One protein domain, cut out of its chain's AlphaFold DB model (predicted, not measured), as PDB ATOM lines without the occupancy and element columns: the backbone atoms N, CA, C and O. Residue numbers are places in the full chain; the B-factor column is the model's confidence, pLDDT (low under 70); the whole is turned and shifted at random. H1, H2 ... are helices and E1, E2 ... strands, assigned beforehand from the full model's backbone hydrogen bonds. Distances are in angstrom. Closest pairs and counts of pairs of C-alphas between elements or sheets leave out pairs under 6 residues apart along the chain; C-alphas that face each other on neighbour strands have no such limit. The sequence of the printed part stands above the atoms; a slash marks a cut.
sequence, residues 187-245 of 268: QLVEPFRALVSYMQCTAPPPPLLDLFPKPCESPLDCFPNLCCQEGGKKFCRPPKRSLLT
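Overview. This is residues 187 to 245 of the 268 residues of the protein "uncharacterized protein LOC114334427" of Diabrotica virgifera virgifera (western corn rootworm) (UniProt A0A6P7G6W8). A small two-stranded hairpin, E1 and E2, has the four-residue helix H2 next to it, while a longer helix, H1, makes an arm whose residues 187 to 193 stick out at one end. From H1 a long loop runs past the hairpin, sticks out at residues 206 to 211 and comes back to H2. The printed part has 59 residues, with two named helices and two named strands in the order H1, H2, E1, E2; under half of the residues are in these elements, and the class is mixed, helices and strands. The sheet order is E1 - E2, antiparallel. The whole is only just loose, close to compact, with a radius of gyration of the C-alphas of 12.7 A, and spans 42 by 23 by 23 A.

Along the chain. E1 is residues 227 to 230, 9.6 A long, and E2 is residues 233 to 237, 11.7 A long, ending at C-alpha 237 at (151.409, 215.092, 236.580). H2 is residues 219 to 222, 5.6 A. H1, residues 187 to 198, runs 18.4 A from C-alpha 187 at (161.249, 239.144, 252.346).

Arrangement. E1 and E2 form a hairpin, antiparallel at 135 degrees, with N 230 and O 233 at 2.8 A and N 237 and O 227 at 2.9 A, within hydrogen-bond range. The closest C-alphas of H2 and E1 are those of Pro 219 and Cys 228, 5.0 A apart. Those of H2 and E2 are Cys 222 and Cys 236, 5.3 A. H1 is apart from E1, E2 and H2. In H1, 5 of 8 O i to N i+4 pairs are within hydrogen-bond range; H2 is too short for such a pair.

Size, cuts and confidence. The C-alphas of Gln 187 and Leu 211, the two farthest apart, are 42.7 A apart. The printed part has no cut. The link from H1 to H2, 20 residues, is long. Mean pLDDT of the printed part is 76.8; residues 187 to 188, 224 to 225, 231 to 232 and 244 to 245 are under 70.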
ATOM      1  N   GLN A 187     162.164 239.716 251.354       68.25
ATOM      2  CA  GLN A 187     161.249 239.144 252.346       68.25
ATOM      3  C   GLN A 187     159.799 239.021 251.850       68.25
ATOM      4  O   GLN A 187     159.074 238.149 252.321       68.25
ATOM      5  N   LEU A 188     159.383 239.858 250.896       69.25
ATOM      6  CA  LEU A 188     158.048 239.801 250.311       69.25
ATOM      7  C   LEU A 188     157.988 238.875 249.098       69.25
ATOM      8  O   LEU A 188     156.975 238.221 248.915       69.25
ATOM      9  N   VAL A 189     159.053 238.761 248.297       73.06
ATOM     10  CA  VAL A 189     159.050 237.946 247.062       73.06
ATOM     11  C   VAL A 189     159.337 236.460 247.296       73.06
ATOM     12  O   VAL A 189     158.789 235.623 246.585       73.06
ATOM     13  N   GLU A 190     160.128 236.102 248.309       75.06
ATOM     14  CA  GLU A 190     160.414 234.700 248.656       75.06
ATOM     15  C   GLU A 190     159.170 233.844 248.974       75.06
ATOM     16  O   GLU A 190     159.080 232.730 248.451       75.06
ATOM     17  N   PRO A 191     158.170 234.300 249.759       76.00
ATOM     18  CA  PRO A 191     156.959 233.509 249.975       76.00
ATOM     19  C   PRO A 191     156.153 233.309 248.685       76.00
ATOM     20  O   PRO A 191     155.627 232.218 248.468       76.00
ATOM     21  N   PHE A 192     156.102 234.307 247.794       78.31
ATOM     22  CA  PHE A 192     155.457 234.150 246.487       78.31
ATOM     23  C   PHE A 192     156.223 233.174 245.596       78.31
ATOM     24  O   PHE A 192     155.620 232.287 245.000       78.31
ATOM     25  N   ARG A 193     157.557 233.264 245.559       75.75
ATOM     26  CA  ARG A 193     158.411 232.315 244.834       75.75
ATOM     27  C   ARG A 193     158.220 230.887 245.342       75.75
ATOM     28  O   ARG A 193     158.121 229.955 244.546       75.75
ATOM     29  N   ALA A 194     158.134 230.712 246.659       74.62
ATOM     30  CA  ALA A 194     157.843 229.423 247.262       74.62
ATOM     31  C   ALA A 194     156.454 228.928 246.843       74.62
ATOM     32  O   ALA A 194     156.354 227.787 246.406       74.62
ATOM     33  N   LEU A 195     155.419 229.772 246.892       77.81
ATOM     34  CA  LEU A 195     154.056 229.421 246.481       77.81
ATOM     35  C   LEU A 195     153.984 228.970 245.013       77.81
ATOM     36  O   LEU A 195     153.385 227.940 244.715       77.81
ATOM     37  N   VAL A 196     154.665 229.686 244.116       78.19
ATOM     38  CA  VAL A 196     154.787 229.342 242.690       78.19
ATOM     39  C   VAL A 196     155.336 227.921 242.517       78.19
ATOM     40  O   VAL A 196     154.815 227.170 241.699       78.19
ATOM     41  N   SER A 197     156.298 227.490 243.342       73.19
ATOM     42  CA  SER A 197     156.853 226.125 243.265       73.19
ATOM     43  C   SER A 197     155.864 224.998 243.605       73.19
ATOM     44  O   SER A 197     156.069 223.861 243.179       73.19
ATOM     45  N   TYR A 198     154.775 225.292 244.325       73.81
ATOM     46  CA  TYR A 198     153.692 224.328 244.589       73.81
ATOM     47  C   TYR A 198     152.728 224.178 243.410       73.81
ATOM     48  O   TYR A 198     152.030 223.174 243.316       73.81
ATOM     49  N   MET A 199     152.727 225.146 242.493       75.62
ATOM     50  CA  MET A 199     151.902 225.158 241.283       75.62
ATOM     51  C   MET A 199     152.683 224.684 240.038       75.62
ATOM     52  O   MET A 199     152.153 224.675 238.927       75.62
ATOM     53  N   GLN A 200     153.951 224.293 240.212       79.75
ATOM     54  CA  GLN A 200     154.803 223.737 239.160       79.75
ATOM     55  C   GLN A 200     154.656 222.215 239.080       79.75
ATOM     56  O   GLN A 200     154.807 221.512 240.084       79.75
ATOM     57  N   CYS A 201     154.446 221.690 237.873       80.44
ATOM     58  CA  CYS A 201     154.405 220.247 237.635       80.44
ATOM     59  C   CYS A 201     155.814 219.642 237.649       80.44
ATOM     60  O   CYS A 201     156.794 220.291 237.263       80.44
ATOM     61  N   THR A 202     155.942 218.387 238.079       80.12
ATOM     62  CA  THR A 202     157.184 217.632 237.869       80.12
ATOM     63  C   THR A 202     157.439 217.451 236.378       80.12
ATOM     64  O   THR A 202     156.498 217.266 235.606       80.12
ATOM     65  N   ALA A 203     158.713 217.444 235.985       78.06
ATOM     66  CA  ALA A 203     159.091 217.113 234.617       78.06
ATOM     67  C   ALA A 203     158.561 215.715 234.229       78.06
ATOM     68  O   ALA A 203     158.482 214.837 235.096       78.06
ATOM     69  N   PRO A 204     158.212 215.489 232.951       74.19
ATOM     70  CA  PRO A 204     157.668 214.208 232.519       74.19
ATOM     71  C   PRO A 204     158.684 213.079 232.773       74.19
ATOM     72  O   PRO A 204     159.883 213.269 232.534       74.19
ATOM     73  N   PRO A 205     158.264 211.895 233.247       76.12
ATOM     74  CA  PRO A 205     159.155 210.746 233.409       76.12
ATOM     75  C   PRO A 205     159.629 210.225 232.039       76.12
ATOM     76  O   PRO A 205     158.987 210.510 231.030       76.12
ATOM     77  N   PRO A 206     160.769 209.516 231.941       80.44
ATOM     78  CA  PRO A 206     161.214 208.893 230.691       80.44
ATOM     79  C   PRO A 206     160.098 208.068 230.020       80.44
ATOM     80  O   PRO A 206     159.332 207.428 230.737       80.44
ATOM     81  N   PRO A 207     160.021 208.019 228.675       72.44
ATOM     82  CA  PRO A 207     158.890 207.422 227.950       72.44
ATOM     83  C   PRO A 207     158.644 205.940 228.273       72.44
ATOM     84  O   PRO A 207     157.525 205.464 228.146       72.44
ATOM     85  N   LEU A 208     159.662 205.213 228.746       76.75
ATOM     86  CA  LEU A 208     159.519 203.818 229.175       76.75
ATOM     87  C   LEU A 208     158.702 203.652 230.471       76.75
ATOM     88  O   LEU A 208     158.183 202.575 230.742       76.75
ATOM     89  N   LEU A 209     158.643 204.698 231.297       79.12
ATOM     90  CA  LEU A 209     158.007 204.693 232.617       79.12
ATOM     91  C   LEU A 209     156.623 205.352 232.602       79.12
ATOM     92  O   LEU A 209     155.932 205.348 233.616       79.12
ATOM     93  N   ASP A 210     156.224 205.907 231.459       75.00
ATOM     94  CA  ASP A 210     154.988 206.660 231.288       75.00
ATOM     95  C   ASP A 210     153.999 205.908 230.396       75.00
ATOM     96  O   ASP A 210     153.585 206.371 229.338       75.00
ATOM     97  N   LEU A 211     153.676 204.681 230.805       79.44
ATOM     98  CA  LEU A 211     152.902 203.739 229.993       79.44
ATOM     99  C   LEU A 211     151.443 204.177 229.772       79.44
ATOM    100  O   LEU A 211     150.833 203.760 228.792       79.44
ATOM    101  N   PHE A 212     150.889 205.014 230.658       78.12
ATOM    102  CA  PHE A 212     149.488 205.446 230.608       78.12
ATOM    103  C   PHE A 212     149.319 206.899 231.077       78.12
ATOM    104  O   PHE A 212     148.878 207.142 232.207       78.12
ATOM    105  N   PRO A 213     149.663 207.889 230.236       79.69
ATOM    106  CA  PRO A 213     149.454 209.286 230.575       79.69
ATOM    107  C   PRO A 213     147.951 209.605 230.559       79.69
ATOM    108  O   PRO A 213     147.254 209.373 229.570       79.69
ATOM    109  N   LYS A 214     147.433 210.138 231.670       85.44
ATOM    110  CA  LYS A 214     146.027 210.551 231.780       85.44
ATOM    111  C   LYS A 214     145.861 211.950 231.168       85.44
ATOM    112  O   LYS A 214     146.475 212.880 231.698       85.44
ATOM    113  N   PRO A 215     145.070 212.127 230.094       85.75
ATOM    114  CA  PRO A 215     144.795 213.450 229.547       85.75
ATOM    115  C   PRO A 215     143.934 214.262 230.522       85.75
ATOM    116  O   PRO A 215     143.155 213.698 231.293       85.75
ATOM    117  N   CYS A 216     144.082 215.580 230.491       82.56
ATOM    118  CA  CYS A 216     143.298 216.501 231.311       82.56
ATOM    119  C   CYS A 216     142.964 217.767 230.528       82.56
ATOM    120  O   CYS A 216     143.707 218.169 229.638       82.56
ATOM    121  N   GLU A 217     141.860 218.420 230.871       82.00
ATOM    122  CA  GLU A 217     141.547 219.755 230.353       82.00
ATOM    123  C   GLU A 217     141.807 220.810 231.426       82.00
ATOM    124  O   GLU A 217     142.307 221.903 231.125       82.00
ATOM    125  N   SER A 218     141.535 220.438 232.677       78.50
ATOM    126  CA  SER A 218     141.643 221.267 233.869       78.50
ATOM    127  C   SER A 218     142.533 220.608 234.933       78.50
ATOM    128  O   SER A 218     142.573 219.380 235.042       78.50
ATOM    129  N   PRO A 219     143.216 221.393 235.792       77.88
ATOM    130  CA  PRO A 219     143.929 220.856 236.954       77.88
ATOM    131  C   PRO A 219     143.040 220.031 237.904       77.88
ATOM    132  O   PRO A 219     143.556 219.174 238.621       77.88
ATOM    133  N   LEU A 220     141.717 220.241 237.904       80.81
ATOM    134  CA  LEU A 220     140.775 219.494 238.749       80.81
ATOM    135  C   LEU A 220     140.599 218.027 238.317       80.81
ATOM    136  O   LEU A 220     140.351 217.173 239.167       80.81
ATOM    137  N   ASP A 221     140.820 217.707 237.039       83.75
ATOM    138  CA  ASP A 221     140.724 216.334 236.512       83.75
ATOM    139  C   ASP A 221     141.827 215.415 237.069       83.75
ATOM    140  O   ASP A 221     141.748 214.180 237.007       83.75
ATOM    141  N   CYS A 222     142.872 216.032 237.627       81.75
ATOM    142  CA  CYS A 222     144.073 215.385 238.132       81.75
ATOM    143  C   CYS A 222     144.049 215.148 239.650       81.75
ATOM    144  O   CYS A 222     145.081 214.828 240.241       81.75
ATOM    145  N   PHE A 223     142.886 215.257 240.299       78.75
ATOM    146  CA  PHE A 223     142.740 214.959 241.726       78.75
ATOM    147  C   PHE A 223     143.346 213.584 242.086       78.75
ATOM    148  O   PHE A 223     143.066 212.599 241.396       78.75
ATOM    149  N   PRO A 224     144.173 213.472 243.147       67.12
ATOM    150  CA  PRO A 224     144.461 214.462 244.199       67.12
ATOM    151  C   PRO A 224     145.624 215.434 243.909       67.12
ATOM    152  O   PRO A 224     145.890 216.327 244.709       67.12
ATOM    153  N   ASN A 225     146.333 215.275 242.791       68.75
ATOM    154  CA  ASN A 225     147.534 216.034 242.444       68.75
ATOM    155  C   ASN A 225     147.236 216.968 241.257       68.75
ATOM    156  O   ASN A 225     147.349 216.574 240.103       68.75
ATOM    157  N   LEU A 226     146.835 218.203 241.563       75.50
ATOM    158  CA  LEU A 226     146.184 219.186 240.678       75.50
ATOM    159  C   LEU A 226     147.062 219.792 239.551       75.50
ATOM    160  O   LEU A 226     146.957 220.983 239.270       75.50
ATOM    161  N   CYS A 227     147.953 219.028 238.912       81.06
ATOM    162  CA  CYS A 227     148.837 219.539 237.860       81.06
ATOM    163  C   CYS A 227     148.503 218.956 236.485       81.06
ATOM    164  O   CYS A 227     148.494 217.739 236.313       81.06
ATOM    165  N   CYS A 228     148.275 219.833 235.505       79.56
ATOM    166  CA  CYS A 228     147.820 219.478 234.161       79.56
ATOM    167  C   CYS A 228     148.650 220.212 233.091       79.56
ATOM    168  O   CYS A 228     148.227 221.254 232.597       79.56
ATOM    169  N   GLN A 229     149.858 219.721 232.769       77.44
ATOM    170  CA  GLN A 229     150.710 220.336 231.735       77.44
ATOM    171  C   GLN A 229     151.897 219.470 231.289       77.44
ATOM    172  O   GLN A 229     152.643 218.954 232.119       77.44
ATOM    173  N   GLU A 230     152.137 219.410 229.975       71.38
ATOM    174  CA  GLU A 230     153.314 218.791 229.357       71.38
ATOM    175  C   GLU A 230     153.584 219.354 227.947       71.38
ATOM    176  O   GLU A 230     152.978 218.917 226.975       71.38
ATOM    177  N   GLY A 231     154.501 220.322 227.817       63.84
ATOM    178  CA  GLY A 231     155.110 220.702 226.529       63.84
ATOM    179  C   GLY A 231     154.157 220.971 225.358       63.84
ATOM    180  O   GLY A 231     154.460 220.578 224.239       63.84
ATOM    181  N   GLY A 232     152.981 221.557 225.629       65.88
ATOM    182  CA  GLY A 232     151.941 221.844 224.623       65.88
ATOM    183  C   GLY A 232     150.725 220.914 224.687       65.88
ATOM    184  O   GLY A 232     149.649 221.267 224.219       65.88
ATOM    185  N   LYS A 233     150.854 219.758 225.343       73.88
ATOM    186  CA  LYS A 233     149.755 218.838 225.656       73.88
ATOM    187  C   LYS A 233     149.402 218.909 227.139       73.88
ATOM    188  O   LYS A 233     150.171 219.398 227.969       73.88
ATOM    189  N   LYS A 234     148.211 218.430 227.479       78.88
ATOM    190  CA  LYS A 234     147.700 218.439 228.848       78.88
ATOM    191  C   LYS A 234     147.590 217.013 229.375       78.88
ATOM    192  O   LYS A 234     146.709 216.255 228.974       78.88
ATOM    193  N   PHE A 235     148.504 216.666 230.275       85.50
ATOM    194  CA  PHE A 235     148.512 215.391 230.982       85.50
ATOM    195  C   PHE A 235     148.640 215.616 232.484       85.50
ATOM    196  O   PHE A 235     149.311 216.554 232.928       85.50
ATOM    197  N   CYS A 236     148.003 214.747 233.265       84.94
ATOM    198  CA  CYS A 236     148.069 214.807 234.716       84.94
ATOM    199  C   CYS A 236     149.455 214.408 235.215       84.94
ATOM    200  O   CYS A 236     149.928 213.299 234.954       84.94
ATOM    201  N   ARG A 237     150.087 215.299 235.981       83.31
ATOM    202  CA  ARG A 237     151.409 215.092 236.580       83.31
ATOM    203  C   ARG A 237     151.384 215.422 238.073       83.31
ATOM    204  O   ARG A 237     150.613 216.280 238.503       83.31
ATOM    205  N   PRO A 238     152.225 214.776 238.892       81.25
ATOM    206  CA  PRO A 238     152.382 215.197 240.275       81.25
ATOM    207  C   PRO A 238     153.018 216.602 240.346       81.25
ATOM    208  O   PRO A 238     153.834 216.961 239.491       81.25
ATOM    209  N   PRO A 239     152.660 217.436 241.337       78.25
ATOM    210  CA  PRO A 239     153.324 218.717 241.555       78.25
ATOM    211  C   PRO A 239     154.739 218.504 242.110       78.25
ATOM    212  O   PRO A 239     155.000 217.533 242.824       78.25
ATOM    213  N   LYS A 240     155.659 219.439 241.843       78.06
ATOM    214  CA  LYS A 240     157.025 219.407 242.405       78.06
ATOM    215  C   LYS A 240     157.037 219.466 243.927       78.06
ATOM    216  O   LYS A 240     157.922 218.901 244.569       78.06
ATOM    217  N   ARG A 241     156.077 220.186 244.505       75.50
ATOM    218  CA  ARG A 241     155.883 220.339 245.945       75.50
ATOM    219  C   ARG A 241     154.412 220.064 246.250       75.50
ATOM    220  O   ARG A 241     153.536 220.671 245.648       75.50
ATOM    221  N   SER A 242     154.136 219.141 247.167       72.62
ATOM    222  CA  SER A 242     152.760 218.786 247.536       72.62
ATOM    223  C   SER A 242     152.076 219.904 248.333       72.62
ATOM    224  O   SER A 242     152.703 220.559 249.163       72.62
ATOM    225  N   LEU A 243     150.761 220.070 248.171       71.19
ATOM    226  CA  LEU A 243     149.967 220.941 249.045       71.19
ATOM    227  C   LEU A 243     150.086 220.526 250.523       71.19
ATOM    228  O   LEU A 243     150.067 221.374 251.412       71.19
ATOM    229  N   LEU A 244     150.299 219.234 250.794       68.69
ATOM    230  CA  LEU A 244     150.519 218.731 252.150       68.69
ATOM    231  C   LEU A 244     151.788 219.314 252.781       68.69
ATOM    232  O   LEU A 244     151.777 219.640 253.964       68.69
ATOM    233  N   THR A 245     152.865 219.511 252.010       69.94
ATOM    234  CA  THR A 245     154.078 220.157 252.533       69.94
ATOM    235  C   THR A 245     153.911 221.665 252.696       69.94
ATOM    236  O   THR A 245     154.551 222.238 253.574       69.94
TER     237      THR A 245